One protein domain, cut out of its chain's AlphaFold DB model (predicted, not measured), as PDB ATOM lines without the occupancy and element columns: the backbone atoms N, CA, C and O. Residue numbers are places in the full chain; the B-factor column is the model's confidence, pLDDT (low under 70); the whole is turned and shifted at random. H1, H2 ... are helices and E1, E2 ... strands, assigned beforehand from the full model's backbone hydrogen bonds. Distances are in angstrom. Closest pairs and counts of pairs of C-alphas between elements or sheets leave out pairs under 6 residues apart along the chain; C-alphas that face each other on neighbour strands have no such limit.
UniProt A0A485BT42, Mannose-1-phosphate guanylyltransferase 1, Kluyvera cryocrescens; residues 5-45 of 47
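This is residues 5 to 45 of the 47 residues of the protein "Mannose-1-phosphate guanylyltransferase 1" of Kluyvera cryocrescens (UniProt A0A485BT42). A loose, flat arch: helix H2 makes the middle, helix H1 folds back from its first end to form a V with it, and the small two-stranded hairpin of E1 and E2 makes the far end. The short helix H3 folds back from the hairpin and packs on H2. The printed part has 41 residues, with three named helices and two named strands in the order H1, H2, E1, E2, H3; the sheet is E1 - E2, antiparallel, and the class is mostly helix. The whole is loose, with a radius of gyration of the C-alphas of 11.4 A, and spans 34 by 21 by 11 A.

Strands E1, residues 30 to 32, and E2, residues 35 to 37, are antiparallel neighbours and form a hairpin, with 153 degrees between their directions. The C-alphas of Ile 31 and Ile 36, which face each other, are 4.8 A apart. N 30 and O 37 are within hydrogen-bond range at 2.9 A, as are N 35 and O 32 at 2.9 A. H2, residues 16 to 27, is apart from E2, but only just, the closest C-alphas being 8.1 A apart. H3, residues 40 to 44, touches H2, which meets it with residues 21 to 25 alone; the closest C-alphas are those of Ala 25 and Lys 42, 4.9 A apart. H1, residues 5 to 14, touches H2, which meets it with residues 18 to 19 alone; the closest C-alphas are those of Leu 11 and Leu 19, 6.1 A apart. H1 and H2 run opposite ways at a steep tilt of 49 degrees. H1 is apart from E1, E2 and H3, and E1 is apart from H3. In H1, H2 and H3 every O i to N i+4 pair is within hydrogen-bond range.

E1, Asn 30 to Asp 32, and E2, Phe 35 to Arg 37, measure 5.8 A and 6.1 A from first to last C-alpha. H2, Pro 16 to Gln 27, is the longest helix at 16.4 A, and C-alpha 27 is at (170.263, 318.838, 279.610). H1, Ser 5 to Tyr 14, is 14.5 A long and begins with C-alpha 5 at (163.143, 334.548, 274.458). H3, Ala 40 to Phe 44, is 6.2 A long and ends with C-alpha 44 at (182.019, 325.093, 274.339).

The two C-alphas farthest apart are those of Tyr 14 and Leu 33, at 35.2 A. The printed part, residues 5 to 45, has no cut. The links H1 to H2, H2 to E1, E1 to E2 and E2 to H3 are tight. The mean pLDDT of the printed part is 86.6, and residues 30 to 31 are under 70.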
ATOM      1  N   SER A   5     163.860 335.187 275.565       90.19
ATOM      2  CA  SER A   5     163.143 334.548 274.458       90.19
ATOM      3  C   SER A   5     163.497 335.132 273.087       90.19
ATOM      4  O   SER A   5     163.679 334.371 272.149       90.19
ATOM      5  N   CYS A   6     163.667 336.454 272.982       92.25
ATOM      6  CA  CYS A   6     164.040 337.111 271.726       92.25
ATOM      7  C   CYS A   6     165.433 336.649 271.265       92.25
ATOM      8  O   CYS A   6     165.642 336.340 270.100       92.25
ATOM      9  N   TYR A   7     166.372 336.515 272.206       90.12
ATOM     10  CA  TYR A   7     167.727 336.050 271.909       90.12
ATOM     11  C   TYR A   7     167.752 334.581 271.468       90.12
ATOM     12  O   TYR A   7     168.475 334.220 270.544       90.12
ATOM     13  N   ILE A   8     166.922 333.740 272.094       91.38
ATOM     14  CA  ILE A   8     166.757 332.335 271.703       91.38
ATOM     15  C   ILE A   8     166.172 332.225 270.286       91.38
ATOM     16  O   ILE A   8     166.616 331.379 269.516       91.38
ATOM     17  N   GLU A   9     165.195 333.059 269.924       93.50
ATOM     18  CA  GLU A   9     164.616 333.061 268.572       93.50
ATOM     19  C   GLU A   9     165.621 333.503 267.504       93.50
ATOM     20  O   GLU A   9     165.726 332.863 266.456       93.50
ATOM     21  N   GLU A  10     166.421 334.527 267.785       94.06
ATOM     22  CA  GLU A  10     167.468 334.966 266.862       94.06
ATOM     23  C   GLU A  10     168.581 333.910 266.729       94.06
ATOM     24  O   GLU A  10     169.022 333.619 265.617       94.06
ATOM     25  N   LEU A  11     168.982 333.253 267.826       92.69
ATOM     26  CA  LEU A  11     169.918 332.123 267.776       92.69
ATOM     27  C   LEU A  11     169.372 330.977 266.916       92.69
ATOM     28  O   LEU A  11     170.090 330.491 266.050       92.69
ATOM     29  N   LYS A  12     168.092 330.604 267.059       92.69
ATOM     30  CA  LYS A  12     167.454 329.597 266.183       92.69
ATOM     31  C   LYS A  12     167.577 329.949 264.702       92.69
ATOM     32  O   LYS A  12     167.727 329.053 263.878       92.69
ATOM     33  N   LYS A  13     167.474 331.236 264.365       94.44
ATOM     34  CA  LYS A  13     167.443 331.708 262.980       94.44
ATOM     35  C   LYS A  13     168.830 331.825 262.352       94.44
ATOM     36  O   LYS A  13     168.981 331.494 261.180       94.44
ATOM     37  N   TYR A  14     169.814 332.316 263.100       94.88
ATOM     38  CA  TYR A  14     171.126 332.661 262.542       94.88
ATOM     39  C   TYR A  14     172.259 331.743 262.994       94.88
ATOM     40  O   TYR A  14     173.236 331.610 262.262       94.88
ATOM     41  N   ARG A  15     172.157 331.136 264.182       93.00
ATOM     42  CA  ARG A  15     173.188 330.272 264.783       93.00
ATOM     43  C   ARG A  15     172.564 329.101 265.558       93.00
ATOM     44  O   ARG A  15     172.681 329.037 266.788       93.00
ATOM     45  N   PRO A  16     171.861 328.189 264.859       93.25
ATOM     46  CA  PRO A  16     171.231 327.035 265.496       93.25
ATOM     47  C   PRO A  16     172.255 326.077 266.127       93.25
ATOM     48  O   PRO A  16     171.909 325.364 267.061       93.25
ATOM     49  N   ASP A  17     173.506 326.101 265.663       92.19
ATOM     50  CA  ASP A  17     174.646 325.369 266.220       92.19
ATOM     51  C   ASP A  17     174.938 325.779 267.671       92.19
ATOM     52  O   ASP A  17     174.957 324.933 268.560       92.19
ATOM     53  N   ILE A  18     175.031 327.086 267.945       91.88
ATOM     54  CA  ILE A  18     175.225 327.605 269.310       91.88
ATOM     55  C   ILE A  18     174.045 327.214 270.200       91.88
ATOM     56  O   ILE A  18     174.222 326.858 271.367       91.88
ATOM     57  N   LEU A  19     172.824 327.290 269.660       92.81
ATOM     58  CA  LEU A  19     171.632 326.920 270.412       92.81
ATOM     59  C   LEU A  19     171.638 325.437 270.794       92.81
ATOM     60  O   LEU A  19     171.266 325.120 271.923       92.81
ATOM     61  N   ALA A  20     172.047 324.555 269.881       91.75
ATOM     62  CA  ALA A  20     172.153 323.125 270.142       91.75
ATOM     63  C   ALA A  20     173.160 322.847 271.270       91.75
ATOM     64  O   ALA A  20     172.783 322.229 272.264       91.75
ATOM     65  N   SER A  21     174.370 323.416 271.202       90.69
ATOM     66  CA  SER A  21     175.381 323.294 272.266       90.69
ATOM     67  C   SER A  21     174.862 323.790 273.624       90.69
ATOM     68  O   SER A  21     175.041 323.131 274.648       90.69
ATOM     69  N   CYS A  22     174.137 324.918 273.652       90.69
ATOM     70  CA  CYS A  22     173.508 325.425 274.878       90.69
ATOM     71  C   CYS A  22     172.448 324.461 275.432       90.69
ATOM     72  O   CYS A  22     172.379 324.251 276.642       90.69
ATOM     73  N   GLN A  23     171.606 323.885 274.570       90.06
ATOM     74  CA  GLN A  23     170.561 322.945 274.983       90.06
ATOM     75  C   GLN A  23     171.149 321.642 275.529       90.06
ATOM     76  O   GLN A  23     170.671 321.137 276.544       90.06
ATOM     77  N   GLU A  24     172.202 321.125 274.900       89.94
ATOM     78  CA  GLU A  24     172.899 319.920 275.352       89.94
ATOM     79  C   GLU A  24     173.621 320.126 276.690       89.94
ATOM     80  O   GLU A  24     173.590 319.246 277.561       89.94
ATOM     81  N   ALA A  25     174.228 321.302 276.881       88.94
ATOM     82  CA  ALA A  25     174.881 321.684 278.129       88.94
ATOM     83  C   ALA A  25     173.893 321.764 279.301       88.94
ATOM     84  O   ALA A  25     174.201 321.299 280.400       88.94
ATOM     85  N   VAL A  26     172.699 322.316 279.053       86.69
ATOM     86  CA  VAL A  26     171.617 322.429 280.045       86.69
ATOM     87  C   VAL A  26     170.968 321.073 280.329       86.69
ATOM     88  O   VAL A  26     170.680 320.773 281.475       86.69
ATOM     89  N   GLN A  27     170.786 320.191 279.341       82.81
ATOM     90  CA  GLN A  27     170.263 318.838 279.610       82.81
ATOM     91  C   GLN A  27     171.158 318.006 280.535       82.81
ATOM     92  O   GLN A  27     170.681 317.082 281.189       82.81
ATOM     93  N   SER A  28     172.449 318.322 280.567       75.12
ATOM     94  CA  SER A  28     173.436 317.653 281.415       75.12
ATOM     95  C   SER A  28     173.645 318.404 282.734       75.12
ATOM     96  O   SER A  28     174.704 318.284 283.349       75.12
ATOM     97  N   GLU A  29     172.667 319.216 283.149       71.50
ATOM     98  CA  GLU A  29     172.773 320.040 284.345       71.50
ATOM     99  C   GLU A  29     172.890 319.195 285.618       71.50
ATOM    100  O   GLU A  29     172.093 318.297 285.893       71.50
ATOM    101  N   ASN A  30     173.909 319.505 286.418       67.19
ATOM    102  CA  ASN A  30     174.045 318.998 287.770       67.19
ATOM    103  C   ASN A  30     173.481 320.062 288.711       67.19
ATOM    104  O   ASN A  30     174.048 321.153 288.848       67.19
ATOM    105  N   ILE A  31     172.334 319.760 289.314       68.50
ATOM    106  CA  ILE A  31     171.734 320.609 290.339       68.50
ATOM    107  C   ILE A  31     172.484 320.320 291.635       68.50
ATOM    108  O   ILE A  31     172.248 319.308 292.294       68.50
ATOM    109  N   ASP A  32     173.423 321.197 291.970       70.81
ATOM    110  CA  ASP A  32     174.202 321.114 293.197       70.81
ATOM    111  C   ASP A  32     173.701 322.180 294.168       70.81
ATOM    112  O   ASP A  32     173.941 323.372 293.970       70.81
ATOM    113  N   LEU A  33     173.001 321.737 295.217       73.75
ATOM    114  CA  LEU A  33     172.438 322.593 296.265       73.75
ATOM    115  C   LEU A  33     171.555 323.714 295.670       73.75
ATOM    116  O   LEU A  33     170.440 323.437 295.234       73.75
ATOM    117  N   ASP A  34     172.056 324.952 295.627       82.62
ATOM    118  CA  ASP A  34     171.378 326.150 295.105       82.62
ATOM    119  C   ASP A  34     171.834 326.558 293.686       82.62
ATOM    120  O   ASP A  34     171.359 327.558 293.142       82.62
ATOM    121  N   PHE A  35     172.768 325.823 293.071       81.00
ATOM    122  CA  PHE A  35     173.355 326.173 291.777       81.00
ATOM    123  C   PHE A  35     173.026 325.153 290.689       81.00
ATOM    124  O   PHE A  35     173.233 323.948 290.837       81.00
ATOM    125  N   ILE A  36     172.604 325.669 289.536       80.94
ATOM    126  CA  ILE A  36     172.510 324.900 288.297       80.94
ATOM    127  C   ILE A  36     173.875 324.993 287.611       80.94
ATOM    128  O   ILE A  36     174.259 326.061 287.126       80.94
ATOM    129  N   ARG A  37     174.634 323.892 287.596       86.25
ATOM    130  CA  ARG A  37     175.873 323.791 286.814       86.25
ATOM    131  C   ARG A  37     175.574 323.071 285.513       86.25
ATOM    132  O   ARG A  37     175.123 321.934 285.536       86.25
ATOM    133  N   ILE A  38     175.860 323.723 284.396       87.69
ATOM    134  CA  ILE A  38     175.771 323.117 283.067       87.69
ATOM    135  C   ILE A  38     177.085 322.426 282.702       87.69
ATOM    136  O   ILE A  38     178.148 322.765 283.229       87.69
ATOM    137  N   ASP A  39     177.011 321.484 281.771       87.62
ATOM    138  CA  ASP A  39     178.190 320.816 281.229       87.62
ATOM    139  C   ASP A  39     179.003 321.791 280.360       87.62
ATOM    140  O   ASP A  39     178.547 322.269 279.316       87.62
ATOM    141  N   ALA A  40     180.209 322.121 280.827       86.81
ATOM    142  CA  ALA A  40     181.073 323.097 280.176       86.81
ATOM    143  C   ALA A  40     181.621 322.591 278.836       86.81
ATOM    144  O   ALA A  40     181.757 323.382 277.903       86.81
ATOM    145  N   GLU A  41     181.919 321.295 278.713       87.69
ATOM    146  CA  GLU A  41     182.457 320.734 277.471       87.69
ATOM    147  C   GLU A  41     181.413 320.829 276.363       87.69
ATOM    148  O   GLU A  41     181.705 321.327 275.275       87.69
ATOM    149  N   LYS A  42     180.164 320.468 276.668       85.56
ATOM    150  CA  LYS A  42     179.047 320.599 275.724       85.56
ATOM    151  C   LYS A  42     178.742 322.052 275.381       85.56
ATOM    152  O   LYS A  42     178.444 322.350 274.228       85.56
ATOM    153  N   PHE A  43     178.879 322.966 276.342       87.19
ATOM    154  CA  PHE A  43     178.657 324.393 276.102       87.19
ATOM    155  C   PHE A  43     179.678 324.992 275.122       87.19
ATOM    156  O   PHE A  43     179.308 325.788 274.261       87.19
ATOM    157  N   PHE A  44     180.955 324.607 275.230       86.50
ATOM    158  CA  PHE A  44     182.019 325.093 274.339       86.50
ATOM    159  C   PHE A  44     182.189 324.264 273.060       86.50
ATOM    160  O   PHE A  44     182.894 324.702 272.150       86.50
ATOM    161  N   SER A  45     181.527 323.110 272.956       82.81
ATOM    162  CA  SER A  45     181.513 322.257 271.766       82.81
ATOM    163  C   SER A  45     180.618 322.843 270.664       82.81
ATOM    164  O   SER A  45     179.603 322.261 270.282       82.81
TER     165      SER A  45